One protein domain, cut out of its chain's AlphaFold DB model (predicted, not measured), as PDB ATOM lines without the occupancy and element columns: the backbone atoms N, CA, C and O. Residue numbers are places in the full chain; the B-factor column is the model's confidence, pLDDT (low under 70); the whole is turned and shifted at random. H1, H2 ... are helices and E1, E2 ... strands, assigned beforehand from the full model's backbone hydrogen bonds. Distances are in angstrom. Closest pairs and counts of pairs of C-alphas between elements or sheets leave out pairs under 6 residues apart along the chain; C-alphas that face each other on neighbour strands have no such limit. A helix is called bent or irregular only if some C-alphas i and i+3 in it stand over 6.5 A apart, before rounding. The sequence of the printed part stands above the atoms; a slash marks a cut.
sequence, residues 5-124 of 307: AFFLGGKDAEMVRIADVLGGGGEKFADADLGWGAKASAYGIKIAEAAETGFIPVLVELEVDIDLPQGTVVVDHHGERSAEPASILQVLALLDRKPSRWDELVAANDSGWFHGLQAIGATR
ATOM      1  N   ALA A   5     -34.502 -47.902  40.172       98.19
ATOM      2  CA  ALA A   5     -33.300 -48.669  40.466       98.19
ATOM      3  C   ALA A   5     -32.177 -48.167  39.554       98.19
ATOM      4  O   ALA A   5     -32.266 -48.316  38.336       98.19
ATOM      5  N   PHE A   6     -31.159 -47.543  40.141       98.69
ATOM      6  CA  PHE A   6     -30.067 -46.906  39.409       98.69
ATOM      7  C   PHE A   6     -28.907 -47.879  39.169       98.69
ATOM      8  O   PHE A   6     -28.567 -48.682  40.037       98.69
ATOM      9  N   PHE A   7     -28.283 -47.791  38.001       98.62
ATOM     10  CA  PHE A   7     -27.131 -48.593  37.601       98.62
ATOM     11  C   PHE A   7     -26.039 -47.645  37.129       98.62
ATOM     12  O   PHE A   7     -26.234 -46.949  36.132       98.62
ATOM     13  N   LEU A   8     -24.944 -47.580  37.884       98.19
ATOM     14  CA  LEU A   8     -23.916 -46.561  37.692       98.19
ATOM     15  C   LEU A   8     -22.808 -47.067  36.762       98.19
ATOM     16  O   LEU A   8     -22.285 -48.172  36.942       98.19
ATOM     17  N   GLY A   9     -22.494 -46.280  35.740       96.62
ATOM     18  CA  GLY A   9     -21.253 -46.355  34.978       96.62
ATOM     19  C   GLY A   9     -20.196 -45.422  35.568       96.62
ATOM     20  O   GLY A   9     -20.368 -44.945  36.683       96.62
ATOM     21  N   GLY A  10     -19.135 -45.175  34.796       92.12
ATOM     22  CA  GLY A  10     -18.134 -44.132  35.047       92.12
ATOM     23  C   GLY A  10     -17.282 -44.278  36.320       92.12
ATOM     24  O   GLY A  10     -17.584 -45.033  37.240       92.12
ATOM     25  N   LYS A  11     -16.163 -43.542  36.368       91.31
ATOM     26  CA  LYS A  11     -15.223 -43.586  37.502       91.31
ATOM     27  C   LYS A  11     -14.529 -42.244  37.712       91.31
ATOM     28  O   LYS A  11     -13.337 -42.083  37.450       91.31
ATOM     29  N   ASP A  12     -15.303 -41.291  38.201       94.81
ATOM     30  CA  ASP A  12     -14.961 -39.880  38.386       94.81
ATOM     31  C   ASP A  12     -15.736 -39.296  39.583       94.81
ATOM     32  O   ASP A  12     -16.457 -40.001  40.299       94.81
ATOM     33  N   ALA A  13     -15.532 -38.004  39.859       96.69
ATOM     34  CA  ALA A  13     -16.227 -37.341  40.963       96.69
ATOM     35  C   ALA A  13     -17.750 -37.323  40.788       96.69
ATOM     36  O   ALA A  13     -18.464 -37.292  41.794       96.69
ATOM     37  N   GLU A  14     -18.249 -37.316  39.548       97.75
ATOM     38  CA  GLU A  14     -19.684 -37.297  39.297       97.75
ATOM     39  C   GLU A  14     -20.331 -38.595  39.759       97.75
ATOM     40  O   GLU A  14     -21.294 -38.554  40.529       97.75
ATOM     41  N   MET A  15     -19.747 -39.739  39.408       97.31
ATOM     42  CA  MET A  15     -20.290 -41.038  39.806       97.31
ATOM     43  C   MET A  15     -20.229 -41.272  41.313       97.31
ATOM     44  O   MET A  15     -21.217 -41.721  41.903       97.31
ATOM     45  N   VAL A  16     -19.135 -40.866  41.972       97.69
ATOM     46  CA  VAL A  16     -19.053 -40.880  43.445       97.69
ATOM     47  C   VAL A  16     -20.178 -40.039  44.044       97.69
ATOM     48  O   VAL A  16     -20.865 -40.467  44.975       97.69
ATOM     49  N   ARG A  17     -20.425 -38.852  43.481       98.25
ATOM     50  CA  ARG A  17     -21.453 -37.962  44.006       98.25
ATOM     51  C   ARG A  17     -22.869 -38.488  43.768       98.25
ATOM     52  O   ARG A  17     -23.724 -38.339  44.646       98.25
ATOM     53  N   ILE A  18     -23.129 -39.109  42.621       98.50
ATOM     54  CA  ILE A  18     -24.404 -39.771  42.336       98.50
ATOM     55  C   ILE A  18     -24.638 -40.897  43.349       98.50
ATOM     56  O   ILE A  18     -25.706 -40.934  43.964       98.50
ATOM     57  N   ALA A  19     -23.640 -41.747  43.605       98.06
ATOM     58  CA  ALA A  19     -23.733 -42.801  44.616       98.06
ATOM     59  C   ALA A  19     -24.067 -42.240  46.013       98.06
ATOM     60  O   ALA A  19     -24.973 -42.748  46.677       98.06
ATOM     61  N   ASP A  20     -23.429 -41.139  46.428       97.19
ATOM     62  CA  ASP A  20     -23.720 -40.471  47.705       97.19
ATOM     63  C   ASP A  20     -25.164 -39.949  47.794       97.19
ATOM     64  O   ASP A  20     -25.828 -40.095  48.824       97.19
ATOM     65  N   VAL A  21     -25.673 -39.317  46.729       97.00
ATOM     66  CA  VAL A  21     -27.049 -38.788  46.679       97.00
ATOM     67  C   VAL A  21     -28.078 -39.912  46.771       97.00
ATOM     68  O   VAL A  21     -29.098 -39.769  47.461       97.00
ATOM     69  N   LEU A  22     -27.815 -41.022  46.082       97.44
ATOM     70  CA  LEU A  22     -28.671 -42.201  46.083       97.44
ATOM     71  C   LEU A  22     -28.646 -42.886  47.454       97.44
ATOM     72  O   LEU A  22     -29.703 -43.076  48.057       97.44
ATOM     73  N   GLY A  23     -27.456 -43.150  47.998       95.69
ATOM     74  CA  GLY A  23     -27.269 -43.773  49.308       95.69
ATOM     75  C   GLY A  23     -27.842 -42.941  50.456       95.69
ATOM     76  O   GLY A  23     -28.629 -43.448  51.255       95.69
ATOM     77  N   GLY A  24     -27.542 -41.640  50.501       90.94
ATOM     78  CA  GLY A  24     -28.095 -40.722  51.504       90.94
ATOM     79  C   GLY A  24     -29.616 -40.552  51.410       90.94
ATOM     80  O   GLY A  24     -30.263 -40.183  52.389       90.94
ATOM     81  N   GLY A  25     -30.195 -40.843  50.242       87.00
ATOM     82  CA  GLY A  25     -31.635 -40.855  50.002       87.00
ATOM     83  C   GLY A  25     -32.334 -42.188  50.272       87.00
ATOM     84  O   GLY A  25     -33.561 -42.226  50.238       87.00
ATOM     85  N   GLY A  26     -31.583 -43.270  50.507       92.94
ATOM     86  CA  GLY A  26     -32.126 -44.629  50.570       92.94
ATOM     87  C   GLY A  26     -32.647 -45.154  49.225       92.94
ATOM     88  O   GLY A  26     -33.487 -46.055  49.208       92.94
ATOM     89  N   GLU A  27     -32.184 -44.586  48.108       96.00
ATOM     90  CA  GLU A  27     -32.557 -45.030  46.766       96.00
ATOM     91  C   GLU A  27     -31.878 -46.363  46.431       96.00
ATOM     92  O   GLU A  27     -30.769 -46.653  46.883       96.00
ATOM     93  N   LYS A  28     -32.531 -47.194  45.611       96.75
ATOM     94  CA  LYS A  28     -31.954 -48.470  45.177       96.75
ATOM     95  C   LYS A  28     -30.947 -48.221  44.059       96.75
ATOM     96  O   LYS A  28     -31.330 -47.712  43.008       96.75
ATOM     97  N   PHE A  29     -29.697 -48.634  44.244       98.19
ATOM     98  CA  PHE A  29     -28.686 -48.536  43.194       98.19
ATOM     99  C   PHE A  29     -27.692 -49.698  43.205       98.19
ATOM    100  O   PHE A  29     -27.570 -50.421  44.194       98.19
ATOM    101  N   ALA A  30     -27.010 -49.890  42.081       97.69
ATOM    102  CA  ALA A  30     -25.878 -50.786  41.938       97.69
ATOM    103  C   ALA A  30     -24.708 -50.038  41.295       97.69
ATOM    104  O   ALA A  30     -24.871 -49.390  40.261       97.69
ATOM    105  N   ASP A  31     -23.541 -50.198  41.904       96.62
ATOM    106  CA  ASP A  31     -22.263 -49.697  41.422       96.62
ATOM    107  C   ASP A  31     -21.271 -50.867  41.419       96.62
ATOM    108  O   ASP A  31     -21.031 -51.505  42.449       96.62
ATOM    109  N   ALA A  32     -20.794 -51.226  40.232       95.25
ATOM    110  CA  ALA A  32     -19.834 -52.294  39.993       95.25
ATOM    111  C   ALA A  32     -18.411 -51.755  39.767       95.25
ATOM    112  O   ALA A  32     -17.565 -52.511  39.291       95.25
ATOM    113  N   ASP A  33     -18.151 -50.487  40.116       92.44
ATOM    114  CA  ASP A  33     -16.856 -49.814  39.970       92.44
ATOM    115  C   ASP A  33     -16.344 -49.859  38.516       92.44
ATOM    116  O   ASP A  33     -15.189 -50.196  38.231       92.44
ATOM    117  N   LEU A  34     -17.250 -49.596  37.569       93.88
ATOM    118  CA  LEU A  34     -16.973 -49.692  36.137       93.88
ATOM    119  C   LEU A  34     -16.179 -48.475  35.654       93.88
ATOM    120  O   LEU A  34     -16.439 -47.350  36.045       93.88
ATOM    121  N   GLY A  35     -15.212 -48.689  34.762       89.00
ATOM    122  CA  GLY A  35     -14.484 -47.584  34.132       89.00
ATOM    123  C   GLY A  35     -15.309 -46.849  33.070       89.00
ATOM    124  O   GLY A  35     -16.422 -47.246  32.727       89.00
ATOM    125  N   TRP A  36     -14.728 -45.799  32.489       86.62
ATOM    126  CA  TRP A  36     -15.302 -45.110  31.330       86.62
ATOM    127  C   TRP A  36     -15.557 -46.062  30.150       86.62
ATOM    128  O   TRP A  36     -14.767 -46.974  29.892       86.62
ATOM    129  N   GLY A  37     -16.668 -45.846  29.437       88.69
ATOM    130  CA  GLY A  37     -17.167 -46.781  28.418       88.69
ATOM    131  C   GLY A  37     -17.881 -48.006  29.007       88.69
ATOM    132  O   GLY A  37     -17.954 -49.053  28.361       88.69
ATOM    133  N   ALA A  38     -18.367 -47.897  30.248       94.88
ATOM    134  CA  ALA A  38     -19.169 -48.915  30.912       94.88
ATOM    135  C   ALA A  38     -20.420 -49.272  30.094       94.88
ATOM    136  O   ALA A  38     -21.017 -48.420  29.441       94.88
ATOM    137  N   LYS A  39     -20.835 -50.541  30.153       97.44
ATOM    138  CA  LYS A  39     -21.930 -51.078  29.335       97.44
ATOM    139  C   LYS A  39     -23.096 -51.570  30.173       97.44
ATOM    140  O   LYS A  39     -22.895 -52.153  31.239       97.44
ATOM    141  N   ALA A  40     -24.313 -51.409  29.661       98.00
ATOM    142  CA  ALA A  40     -25.538 -51.867  30.309       98.00
ATOM    143  C   ALA A  40     -25.536 -53.385  30.561       98.00
ATOM    144  O   ALA A  40     -26.032 -53.844  31.594       98.00
ATOM    145  N   SER A  41     -24.916 -54.166  29.673       97.94
ATOM    146  CA  SER A  41     -24.729 -55.613  29.823       97.94
ATOM    147  C   SER A  41     -24.045 -56.025  31.129       97.94
ATOM    148  O   SER A  41     -24.365 -57.095  31.656       97.94
ATOM    149  N   ALA A  42     -23.200 -55.172  31.720       98.06
ATOM    150  CA  ALA A  42     -22.580 -55.425  33.024       98.06
ATOM    151  C   ALA A  42     -23.615 -55.592  34.154       98.06
ATOM    152  O   ALA A  42     -23.351 -56.258  35.156       98.06
ATOM    153  N   TYR A  43     -24.816 -55.035  33.971       98.38
ATOM    154  CA  TYR A  43     -25.925 -55.107  34.916       98.38
ATOM    155  C   TYR A  43     -27.131 -55.897  34.396       98.38
ATOM    156  O   TYR A  43     -28.155 -55.907  35.073       98.38
ATOM    157  N   GLY A  44     -27.043 -56.582  33.249       97.25
ATOM    158  CA  GLY A  44     -28.212 -57.122  32.534       97.25
ATOM    159  C   GLY A  44     -29.193 -57.922  33.404       97.25
ATOM    160  O   GLY A  44     -30.395 -57.661  33.377       97.25
ATOM    161  N   ILE A  45     -28.685 -58.828  34.249       96.94
ATOM    162  CA  ILE A  45     -29.516 -59.604  35.190       96.94
ATOM    163  C   ILE A  45     -30.216 -58.679  36.197       96.94
ATOM    164  O   ILE A  45     -31.428 -58.755  36.370       96.94
ATOM    165  N   LYS A  46     -29.474 -57.756  36.819       97.81
ATOM    166  CA  LYS A  46     -30.020 -56.839  37.830       97.81
ATOM    167  C   LYS A  46     -31.023 -55.845  37.232       97.81
ATOM    168  O   LYS A  46     -31.982 -55.475  37.907       97.81
ATOM    169  N   ILE A  47     -30.818 -55.416  35.984       98.31
ATOM    170  CA  ILE A  47     -31.750 -54.555  35.238       98.31
ATOM    171  C   ILE A  47     -33.080 -55.286  35.027       98.31
ATOM    172  O   ILE A  47     -34.138 -54.721  35.313       98.31
ATOM    173  N   ALA A  48     -33.031 -56.544  34.574       96.94
ATOM    174  CA  ALA A  48     -34.223 -57.364  34.383       96.94
ATOM    175  C   ALA A  48     -34.969 -57.596  35.710       96.94
ATOM    176  O   ALA A  48     -36.164 -57.320  35.802       96.94
ATOM    177  N   GLU A  49     -34.256 -57.992  36.768       97.00
ATOM    178  CA  GLU A  49     -34.828 -58.199  38.106       97.00
ATOM    179  C   GLU A  49     -35.476 -56.926  38.679       97.00
ATOM    180  O   GLU A  49     -36.536 -56.978  39.309       97.00
ATOM    181  N   ALA A  50     -34.862 -55.758  38.470       96.62
ATOM    182  CA  ALA A  50     -35.442 -54.485  38.888       96.62
ATOM    183  C   ALA A  50     -36.786 -54.231  38.188       96.62
ATOM    184  O   ALA A  50     -37.776 -53.935  38.862       96.62
ATOM    185  N   ALA A  51     -36.843 -54.418  36.869       96.38
ATOM    186  CA  ALA A  51     -38.072 -54.259  36.097       96.38
ATOM    187  C   ALA A  51     -39.169 -55.248  36.531       96.38
ATOM    188  O   ALA A  51     -40.308 -54.845  36.768       96.38
ATOM    189  N   GLU A  52     -38.825 -56.525  36.722       96.31
ATOM    190  CA  GLU A  52     -39.760 -57.566  37.179       96.31
ATOM    191  C   GLU A  52     -40.319 -57.288  38.581       96.31
ATOM    192  O   GLU A  52     -41.472 -57.606  38.879       96.31
ATOM    193  N   THR A  53     -39.529 -56.639  39.440       95.12
ATOM    194  CA  THR A  53     -39.941 -56.246  40.797       95.12
ATOM    195  C   THR A  53     -40.646 -54.886  40.856       95.12
ATOM    196  O   THR A  53     -40.935 -54.377  41.944       95.12
ATOM    197  N   GLY A  54     -40.981 -54.307  39.698       95.00
ATOM    198  CA  GLY A  54     -41.755 -53.071  39.578       95.00
ATOM    199  C   GLY A  54     -40.945 -51.791  39.793       95.00
ATOM    200  O   GLY A  54     -41.539 -50.740  40.049       95.00
ATOM    201  N   PHE A  55     -39.613 -51.866  39.717       97.56
ATOM    202  CA  PHE A  55     -38.748 -50.693  39.635       97.56
ATOM    203  C   PHE A  55     -38.542 -50.277  38.176       97.56
ATOM    204  O   PHE A  55     -38.522 -51.107  37.275       97.56
ATOM    205  N   ILE A  56     -38.350 -48.982  37.948       98.25
ATOM    206  CA  ILE A  56     -37.915 -48.419  36.673       98.25
ATOM    207  C   ILE A  56     -36.381 -48.412  36.673       98.25
ATOM    208  O   ILE A  56     -35.794 -47.713  37.508       98.25
ATOM    209  N   PRO A  57     -35.715 -49.167  35.780       98.56
ATOM    210  CA  PRO A  57     -34.266 -49.101  35.650       98.56
ATOM    211  C   PRO A  57     -33.826 -47.714  35.170       98.56
ATOM    212  O   PRO A  57     -34.396 -47.181  34.215       98.56
ATOM    213  N   VAL A  58     -32.808 -47.149  35.813       98.75
ATOM    214  CA  VAL A  58     -32.143 -45.906  35.403       98.75
ATOM    215  C   VAL A  58     -30.676 -46.219  35.155       98.75
ATOM    216  O   VAL A  58     -29.956 -46.593  36.077       98.75
ATOM    217  N   LEU A  59     -30.244 -46.109  33.908       98.56
ATOM    218  CA  LEU A  59     -28.866 -46.345  33.492       98.56
ATOM    219  C   LEU A  59     -28.156 -44.998  33.491       98.56
ATOM    220  O   LEU A  59     -28.599 -44.094  32.790       98.56
ATOM    221  N   VAL A  60     -27.097 -44.865  34.280       98.44
ATOM    222  CA  VAL A  60     -26.314 -43.633  34.391       98.44
ATOM    223  C   VAL A  60     -24.983 -43.869  33.692       98.44
ATOM    224  O   VAL A  60     -24.188 -44.669  34.174       98.44
ATOM    225  N   GLU A  61     -24.779 -43.225  32.544       96.88
ATOM    226  CA  GLU A  61     -23.542 -43.286  31.745       96.88
ATOM    227  C   GLU A  61     -23.124 -44.701  31.338       96.88
ATOM    228  O   GLU A  61     -21.957 -45.097  31.391       96.88
ATOM    229  N   LEU A  62     -24.118 -45.488  30.930       97.06
ATOM    230  CA  LEU A  62     -23.923 -46.831  30.404       97.06
ATOM    231  C   LEU A  62     -24.235 -46.855  28.912       97.06
ATOM    232  O   LEU A  62     -25.336 -46.494  28.493       97.06
ATOM    233  N   GLU A  63     -23.297 -47.369  28.118       95.50
ATOM    234  CA  GLU A  63     -23.546 -47.716  26.723       95.50
ATOM    235  C   GLU A  63     -24.656 -48.772  26.669       95.50
ATOM    236  O   GLU A  63     -24.564 -49.835  27.293       95.50
ATOM    237  N   VAL A  64     -25.720 -48.480  25.924       96.12
ATOM    238  CA  VAL A  64     -26.836 -49.409  25.740       96.12
ATOM    239  C   VAL A  64     -26.457 -50.441  24.680       96.12
ATOM    240  O   VAL A  64     -26.596 -50.204  23.483       96.12
ATOM    241  N   ASP A  65     -25.977 -51.595  25.139       97.44
ATOM    242  CA  ASP A  65     -25.501 -52.708  24.309       97.44
ATOM    243  C   ASP A  65     -26.380 -53.973  24.401       97.44
ATOM    244  O   ASP A  65     -26.023 -55.028  23.877       97.44
ATOM    245  N   ILE A  66     -27.537 -53.868  25.059       97.75
ATOM    246  CA  ILE A  66     -28.530 -54.935  25.238       97.75
ATOM    247  C   ILE A  66     -29.947 -54.392  25.046       97.75
ATOM    248  O   ILE A  66     -30.187 -53.195  25.208       97.75
ATOM    249  N   ASP A  67     -30.903 -55.280  24.768       97.19
ATOM    250  CA  ASP A  67     -32.322 -54.931  24.816       97.19
ATOM    251  C   ASP A  67     -32.725 -54.574  26.253       97.19
ATOM    252  O   ASP A  67     -32.471 -55.328  27.198       97.19
ATOM    253  N   LEU A  68     -33.368 -53.419  26.417       97.44
ATOM    254  CA  LEU A  68     -33.763 -52.903  27.724       97.44
ATOM    255  C   LEU A  68     -35.257 -53.120  27.992       97.44
ATOM    256  O   LEU A  68     -36.072 -53.053  27.064       97.44
ATOM    257  N   PRO A  69     -35.650 -53.324  29.263       96.81
ATOM    258  CA  PRO A  69     -37.050 -53.290  29.655       96.81
ATOM    259  C   PRO A  69     -37.744 -51.994  29.216       96.81
ATOM    260  O   PRO A  69     -37.163 -50.907  29.198       96.81
ATOM    261  N   GLN A  70     -39.033 -52.090  28.886       94.62
ATOM    262  CA  GLN A  70     -39.808 -50.913  28.510       94.62
ATOM    263  C   GLN A  70     -39.867 -49.909  29.670       94.62
ATOM    264  O   GLN A  70     -40.191 -50.265  30.801       94.62
ATOM    265  N   GLY A  71     -39.621 -48.636  29.361       94.75
ATOM    266  CA  GLY A  71     -39.668 -47.550  30.341       94.75
ATOM    267  C   GLY A  71     -38.353 -47.310  31.081       94.75
ATOM    268  O   GLY A  71     -38.317 -46.414  31.919       94.75
ATOM    269  N   THR A  72     -37.287 -48.053  30.766       98.06
ATOM    270  CA  THR A  72     -35.933 -47.743  31.236       98.06
ATOM    271  C   THR A  72     -35.537 -46.309  30.873       98.06
ATOM    272  O   THR A  72     -35.765 -45.849  29.754       98.06
ATOM    273  N   VAL A  73     -34.930 -45.610  31.832       98.19
ATOM    274  CA  VAL A  73     -34.414 -44.245  31.673       98.19
ATOM    275  C   VAL A  73     -32.906 -44.304  31.459       98.19
ATOM    276  O   VAL A  73     -32.217 -45.042  32.159       98.19
ATOM    277  N   VAL A  74     -32.392 -43.510  30.519       97.88
ATOM    278  CA  VAL A  74     -30.950 -43.378  30.265       97.88
ATOM    279  C   VAL A  74     -30.516 -41.952  30.590       97.88
ATOM    280  O   VAL A  74     -30.912 -41.000  29.916       97.88
ATOM    281  N   VAL A  75     -29.688 -41.815  31.615       98.06
ATOM    282  CA  VAL A  75     -29.032 -40.574  32.031       98.06
ATOM    283  C   VAL A  75     -27.623 -40.565  31.456       98.06
ATOM    284  O   VAL A  75     -26.871 -41.507  31.683       98.06
ATOM    285  N   ASP A  76     -27.300 -39.540  30.674       95.94
ATOM    286  CA  ASP A  76     -25.974 -39.338  30.084       95.94
ATOM    287  C   ASP A  76     -25.870 -37.902  29.547       95.94
ATOM    288  O   ASP A  76     -26.886 -37.299  29.187       95.94
ATOM    289  N   HIS A  77     -24.654 -37.379  29.452       92.75
ATOM    290  CA  HIS A  77     -24.327 -36.103  28.811       92.75
ATOM    291  C   HIS A  77     -23.033 -36.192  27.990       92.75
ATOM    292  O   HIS A  77     -22.420 -35.186  27.667       92.75
ATOM    293  N   HIS A  78     -22.596 -37.386  27.602       86.62
ATOM    294  CA  HIS A  78     -21.409 -37.558  26.770       86.62
ATOM    295  C   HIS A  78     -21.751 -37.700  25.279       86.62
ATOM    296  O   HIS A  78     -22.888 -37.957  24.878       86.62
ATOM    297  N   GLY A  79     -20.742 -37.521  24.420       83.12
ATOM    298  CA  GLY A  79     -20.873 -37.725  22.975       83.12
ATOM    299  C   GLY A  79     -21.959 -36.848  22.345       83.12
ATOM    300  O   GLY A  79     -21.926 -35.627  22.461       83.12
ATOM    301  N   GLU A  80     -22.933 -37.466  21.676       85.38
ATOM    302  CA  GLU A  80     -24.049 -36.749  21.035       85.38
ATOM    303  C   GLU A  80     -24.972 -36.039  22.041       85.38
ATOM    304  O   GLU A  80     -25.696 -35.116  21.666       85.38
ATOM    305  N   ARG A  81     -24.919 -36.432  23.322       89.75
ATOM    306  CA  ARG A  81     -25.710 -35.854  24.415       89.75
ATOM    307  C   ARG A  81     -24.964 -34.761  25.185       89.75
ATOM    308  O   ARG A  81     -25.481 -34.274  26.180       89.75
ATOM    309  N   SER A  82     -23.813 -34.287  24.697       87.69
ATOM    310  CA  SER A  82     -22.991 -33.255  25.364       87.69
ATOM    311  C   SER A  82     -23.615 -31.874  25.524       87.69
ATOM    312  O   SER A  82     -22.996 -30.981  26.095       87.69
ATOM    313  N   ALA A  83     -24.818 -31.667  24.994       89.69
ATOM    314  CA  ALA A  83     -25.609 -30.465  25.233       89.69
ATOM    315  C   ALA A  83     -26.600 -30.617  26.404       89.69
ATOM    316  O   ALA A  83     -27.243 -29.636  26.784       89.69
ATOM    317  N   GLU A  84     -26.769 -31.824  26.942       94.62
ATOM    318  CA  GLU A  84     -27.659 -32.097  28.068       94.62
ATOM    319  C   GLU A  84     -27.011 -31.703  29.407       94.62
ATOM    320  O   GLU A  84     -25.791 -31.557  29.489       94.62
ATOM    321  N   PRO A  85     -27.803 -31.490  30.476       96.94
ATOM    322  CA  PRO A  85     -27.247 -31.294  31.813       96.94
ATOM    323  C   PRO A  85     -26.400 -32.496  32.247       96.94
ATOM    324  O   PRO A  85     -26.763 -33.624  31.928       96.94
ATOM    325  N   ALA A  86     -25.358 -32.263  33.047       97.62
ATOM    326  CA  ALA A  86     -24.541 -33.331  33.626       97.62
ATOM    327  C   ALA A  86     -25.389 -34.397  34.350       97.62
ATOM    328  O   ALA A  86     -26.476 -34.093  34.876       97.62
ATOM    329  N   SER A  87     -24.910 -35.639  34.386       98.25
ATOM    330  CA  SER A  87     -25.668 -36.792  34.878       98.25
ATOM    331  C   SER A  87     -26.155 -36.613  36.318       98.25
ATOM    332  O   SER A  87     -27.299 -36.966  36.627       98.25
ATOM    333  N   ILE A  88     -25.374 -35.970  37.194       98.62
ATOM    334  CA  ILE A  88     -25.798 -35.662  38.570       98.62
ATOM    335  C   ILE A  88     -27.043 -34.769  38.602       98.62
ATOM    336  O   ILE A  88     -27.944 -34.980  39.416       98.62
ATOM    337  N   LEU A  89     -27.142 -33.795  37.692       98.62
ATOM    338  CA  LEU A  89     -28.285 -32.884  37.620       98.62
ATOM    339  C   LEU A  89     -29.528 -33.592  37.074       98.62
ATOM    340  O   LEU A  89     -30.633 -33.348  37.565       98.62
ATOM    341  N   GLN A  90     -29.358 -34.501  36.111       98.62
ATOM    342  CA  GLN A  90     -30.448 -35.344  35.614       98.62
ATOM    343  C   GLN A  90     -30.977 -36.278  36.714       98.62
ATOM    344  O   GLN A  90     -32.189 -36.365  36.917       98.62
ATOM    345  N   VAL A  91     -30.085 -36.928  37.477       98.44
ATOM    346  CA  VAL A  91     -30.462 -37.787  38.615       98.44
ATOM    347  C   VAL A  91     -31.214 -36.990  39.681       98.44
ATOM    348  O   VAL A  91     -32.276 -37.417  40.133       98.44
ATOM    349  N   LEU A  92     -30.721 -35.810  40.062       98.31
ATOM    350  CA  LEU A  92     -31.402 -34.953  41.036       98.31
ATOM    351  C   LEU A  92     -32.797 -34.531  40.559       98.31
ATOM    352  O   LEU A  92     -33.743 -34.565  41.347       98.31
ATOM    353  N   ALA A  93     -32.947 -34.210  39.271       97.94
ATOM    354  CA  ALA A  93     -34.241 -33.887  38.680       97.94
ATOM    355  C   ALA A  93     -35.215 -35.079  38.717       97.94
ATOM    356  O   ALA A  93     -36.381 -34.898  39.069       97.94
ATOM    357  N   LEU A  94     -34.748 -36.302  38.431       97.06
ATOM    358  CA  LEU A  94     -35.565 -37.523  38.542       97.06
ATOM    359  C   LEU A  94     -36.071 -37.767  39.970       97.06
ATOM    360  O   LEU A  94     -37.166 -38.304  40.151       97.06
ATOM    361  N   LEU A  95     -35.284 -37.366  40.969       96.31
ATOM    362  CA  LEU A  95     -35.600 -37.502  42.391       96.31
ATOM    363  C   LEU A  95     -36.365 -36.299  42.973       96.31
ATOM    364  O   LEU A  95     -36.627 -36.292  44.175       96.31
ATOM    365  N   ASP A  96     -36.705 -35.292  42.157       96.31
ATOM    366  CA  ASP A  96     -37.305 -34.017  42.587       96.31
ATOM    367  C   ASP A  96     -36.484 -33.313  43.691       96.31
ATOM    368  O   ASP A  96     -37.002 -32.782  44.678       96.31
ATOM    369  N   ARG A  97     -35.151 -33.341  43.549       95.81
ATOM    370  CA  ARG A  97     -34.195 -32.734  44.484       95.81
ATOM    371  C   ARG A  97     -33.521 -31.528  43.848       95.81
ATOM    372  O   ARG A  97     -33.131 -31.542  42.684       95.81
ATOM    373  N   LYS A  98     -33.344 -30.472  44.641       97.31
ATOM    374  CA  LYS A  98     -32.578 -29.294  44.217       97.31
ATOM    375  C   LYS A  98     -31.078 -29.572  44.342       97.31
ATOM    376  O   LYS A  98     -30.684 -30.140  45.361       97.31
ATOM    377  N   PRO A  99     -30.256 -29.138  43.371       98.00
ATOM    378  CA  PRO A  99     -28.811 -29.246  43.490       98.00
ATOM    379  C   PRO A  99     -28.291 -28.364  44.627       98.00
ATOM    380  O   PRO A  99     -28.777 -27.255  44.863       98.00
ATOM    381  N   SER A 100     -27.304 -28.884  45.348       98.12
ATOM    382  CA  SER A 100     -26.443 -28.107  46.232       98.12
ATOM    383  C   SER A 100     -25.304 -27.458  45.440       98.12
ATOM    384  O   SER A 100     -25.023 -27.844  44.305       98.12
ATOM    385  N   ARG A 101     -24.570 -26.534  46.073       97.88
ATOM    386  CA  ARG A 101     -23.366 -25.943  45.468       97.88
ATOM    387  C   ARG A 101     -22.327 -26.998  45.075       97.88
ATOM    388  O   ARG A 101     -21.663 -26.849  44.058       97.88
ATOM    389  N   TRP A 102     -22.189 -28.070  45.856       98.38
ATOM    390  CA  TRP A 102     -21.264 -29.149  45.516       98.38
ATOM    391  C   TRP A 102     -21.717 -29.923  44.273       98.38
ATOM    392  O   TRP A 102     -20.889 -30.216  43.418       98.38
ATOM    393  N   ASP A 103     -23.022 -30.179  44.125       98.56
ATOM    394  CA  ASP A 103     -23.567 -30.838  42.928       98.56
ATOM    395  C   ASP A 103     -23.337 -29.983  41.672       98.56
ATOM    396  O   ASP A 103     -22.960 -30.507  40.629       98.56
ATOM    397  N   GLU A 104     -23.493 -28.657  41.780       98.56
ATOM    398  CA  GLU A 104     -23.189 -27.715  40.692       98.56
ATOM    399  C   GLU A 104     -21.703 -27.726  40.305       98.56
ATOM    400  O   GLU A 104     -21.379 -27.692  39.119       98.56
ATOM    401  N   LEU A 105     -20.797 -27.774  41.289       98.56
ATOM    402  CA  LEU A 105     -19.354 -27.845  41.044       98.56
ATOM    403  C   LEU A 105     -18.971 -29.154  40.352       98.56
ATOM    404  O   LEU A 105     -18.208 -29.128  39.390       98.56
ATOM    405  N   VAL A 106     -19.508 -30.281  40.818       98.50
ATOM    406  CA  VAL A 106     -19.272 -31.598  40.216       98.50
ATOM    407  C   VAL A 106     -19.804 -31.640  38.782       98.50
ATOM    408  O   VAL A 106     -19.050 -31.986  37.879       98.50
ATOM    409  N   ALA A 107     -21.036 -31.177  38.552       98.06
ATOM    410  CA  ALA A 107     -21.625 -31.084  37.216       98.06
ATOM    411  C   ALA A 107     -20.784 -30.216  36.266       98.06
ATOM    412  O   ALA A 107     -20.486 -30.600  35.139       98.06
ATOM    413  N   ALA A 108     -20.365 -29.033  36.724       96.62
ATOM    414  CA  ALA A 108     -19.564 -28.119  35.917       96.62
ATOM    415  C   ALA A 108     -18.156 -28.667  35.628       96.62
ATOM    416  O   ALA A 108     -17.609 -28.428  34.548       96.62
ATOM    417  N   ASN A 109     -17.573 -29.392  36.586       95.88
ATOM    418  CA  ASN A 109     -16.324 -30.111  36.393       95.88
ATOM    419  C   ASN A 109     -16.457 -31.191  35.317       95.88
ATOM    420  O   ASN A 109     -15.571 -31.298  34.475       95.88
ATOM    421  N   ASP A 110     -17.532 -31.969  35.350       95.00
ATOM    422  CA  ASP A 110     -17.701 -33.093  34.440       95.00
ATOM    423  C   ASP A 110     -17.960 -32.622  32.999       95.00
ATOM    424  O   ASP A 110     -17.254 -32.992  32.064       95.00
ATOM    425  N   SER A 111     -18.861 -31.648  32.824       92.25
ATOM    426  CA  SER A 111     -19.202 -31.129  31.492       92.25
ATOM    427  C   SER A 111     -18.129 -30.232  30.860       92.25
ATOM    428  O   SER A 111     -18.125 -30.030  29.645       92.25
ATOM    429  N   GLY A 112     -17.254 -29.605  31.654       88.62
ATOM    430  CA  GLY A 112     -16.387 -28.535  31.144       88.62
ATOM    431  C   GLY A 112     -15.065 -28.339  31.869       88.62
ATOM    432  O   GLY A 112     -14.354 -27.370  31.574       88.62
ATOM    433  N   TRP A 113     -14.721 -29.217  32.811       90.56
ATOM    434  CA  TRP A 113     -13.494 -29.150  33.597       90.56
ATOM    435  C   TRP A 113     -13.293 -27.751  34.216       90.56
ATOM    436  O   TRP A 113     -14.238 -27.138  34.717       90.56
ATOM    437  N   PHE A 114     -12.080 -27.190  34.180       87.50
ATOM    438  CA  PHE A 114     -11.818 -25.839  34.688       87.50
ATOM    439  C   PHE A 114     -12.661 -24.747  34.020       87.50
ATOM    440  O   PHE A 114     -13.026 -23.780  34.689       87.50
ATOM    441  N   HIS A 115     -12.980 -24.873  32.729       86.00
ATOM    442  CA  HIS A 115     -13.787 -23.869  32.034       86.00
ATOM    443  C   HIS A 115     -15.232 -23.866  32.535       86.00
ATOM    444  O   HIS A 115     -15.790 -22.793  32.768       86.00
ATOM    445  N   GLY A 116     -15.812 -25.048  32.764       91.19
ATOM    446  CA  GLY A 116     -17.139 -25.183  33.363       91.19
ATOM    447  C   GLY A 116     -17.179 -24.588  34.770       91.19
ATOM    448  O   GLY A 116     -18.042 -23.767  35.077       91.19
ATOM    449  N   LEU A 117     -16.178 -24.906  35.595       92.81
ATOM    450  CA  LEU A 117     -16.051 -24.352  36.947       92.81
ATOM    451  C   LEU A 117     -15.942 -22.820  36.944       92.81
ATOM    452  O   LEU A 117     -16.581 -22.143  37.749       92.81
ATOM    453  N   GLN A 118     -15.173 -22.247  36.016       89.38
ATOM    454  CA  GLN A 118     -15.080 -20.794  35.859       89.38
ATOM    455  C   GLN A 118     -16.408 -20.169  35.430       89.38
ATOM    456  O   GLN A 118     -16.774 -19.111  35.943       89.38
ATOM    457  N   ALA A 119     -17.133 -20.814  34.514       91.44
ATOM    458  CA  ALA A 119     -18.399 -20.307  33.999       91.44
ATOM    459  C   ALA A 119     -19.463 -20.153  35.098       91.44
ATOM    460  O   ALA A 119     -20.267 -19.224  35.044       91.44
ATOM    461  N   ILE A 120     -19.423 -21.007  36.127       94.75
ATOM    462  CA  ILE A 120     -20.316 -20.927  37.295       94.75
ATOM    463  C   ILE A 120     -19.735 -20.106  38.460       94.75
ATOM    464  O   ILE A 120     -20.260 -20.139  39.578       94.75
ATOM    465  N   GLY A 121     -18.633 -19.390  38.219       93.25
ATOM    466  CA  GLY A 121     -17.984 -18.522  39.198       93.25
ATOM    467  C   GLY A 121     -17.351 -19.264  40.372       93.25
ATOM    468  O   GLY A 121     -17.359 -18.732  41.480       93.25
ATOM    469  N   ALA A 122     -16.853 -20.489  40.169       93.06
ATOM    470  CA  ALA A 122     -16.189 -21.236  41.233       93.06
ATOM    471  C   ALA A 122     -14.942 -20.503  41.758       93.06
ATOM    472  O   ALA A 122     -14.195 -19.886  40.990       93.06
ATOM    473  N   THR A 123     -14.703 -20.568  43.069       90.75
ATOM    474  CA  THR A 123     -13.460 -20.042  43.652       90.75
ATOM    475  C   THR A 123     -12.282 -20.968  43.356       90.75
ATOM    476  O   THR A 123     -12.445 -22.114  42.935       90.75
ATOM    477  N   ARG A 124     -11.061 -20.490  43.616       85.50
ATOM    478  CA  ARG A 124      -9.845 -21.307  43.484       85.50
ATOM    479  C   ARG A 124      -9.895 -22.535  44.390       85.50
ATOM    480  O   ARG A 124      -9.482 -23.615  43.983       85.50
TER     481      ARG A 124
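Overview. This is residues 5 to 124 of the 307 residues of an uncharacterized protein of Parcubacteria group bacterium RIFCSPHIGHO2_01_FULL_56_18 (UniProt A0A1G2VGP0). A twisted four-strand parallel sheet is sandwiched between helices, H1 and H3 over one face and H2 over the other. H4 packs on H1 and H3 off the sheet and makes the far end of the long axis, its later part turned sharply by a kink. The printed part has 120 residues with four named helices and four named strands in the order E1 H1 E2 H2 E3 E4 H3 H4, and the sheet runs E2 E1 E3 E4. The class is mixed, helices and strands; the whole is compact, with a radius of gyration of the C-alphas of 14.3 A, and its elongated outline spans 46 by 28 by 23 A.

Along the chain. Start with the sheet: find C-alpha 5 at (-33.300, -48.669, 40.466), where E1, residues 5 to 8, begins. Beside it are E2, residues 28 to 31, and E3, residues 56 to 60, 12.8 A long; E4 is residues 73 to 75. H1, residues 13 to 25, is 18.2 A long and H2, residues 40 to 52, is 16.8 A. H3 is residues 87 to 94, 10.6 A; H4, residues 101 to 119, measures 13.7 A and ends at C-alpha 119 at (-18.399, -20.307, 33.999). H2 and H4 are irregular: C-alphas 42 and 45 are 8.4 A apart, and C-alphas 111 and 114 are 9.6 A apart. H4 has a kink of 136 degrees near residue 112.

Arrangement. Look across the parallel strands: N 30 and O 6 are 2.8 A apart for E2 and E1, N 7 and O 58 2.8 A for E1 and E3, and N 75 and O 59 2.8 A for E3 and E4, each within hydrogen-bond range. E1, H1, E2 is a strand-helix-strand unit, two parallel neighbour strands joined through a helix; E2, H2, E3 is a split one, with E1 between its strands; both crossovers are right-handed. These are three layers: H1 and H3 on the same face, at heights of 9.6 A and 8.7 A over the sheet, and H2 on the opposite face at 8.9 A. H1 touches H3 with residues 14 to 18 alone, closest at the C-alphas of Ile 18 and Ile 88, 5.7 A, at a shallow tilt of 26 degrees, the same way. Residues 103 to 110 of H4 touch residues 13 to 17 of H1, closest at the C-alphas of Glu 14 and Val 106, 5.8 A, at a shallow tilt of 14 degrees, opposite ways. H3 and H4 form a helical hairpin, closest at the C-alphas of Ile 88 and Ala 107, 6.3 A, at a steep tilt of 40 degrees. H2 and H4 are apart. Every O i to N i+4 pair is within hydrogen-bond range in H1 and H3, against 7 of 9 in H2 and 13 of 15 in H4.

Size, cuts and confidence. The C-alphas of Glu 52 and Arg 124, the two farthest apart, are 47.4 A from each other. The printed part has no cut; the links E3 to E4 and E4 to H3 are long. The mean pLDDT of the printed part is 95.4, and no printed residue is under 70.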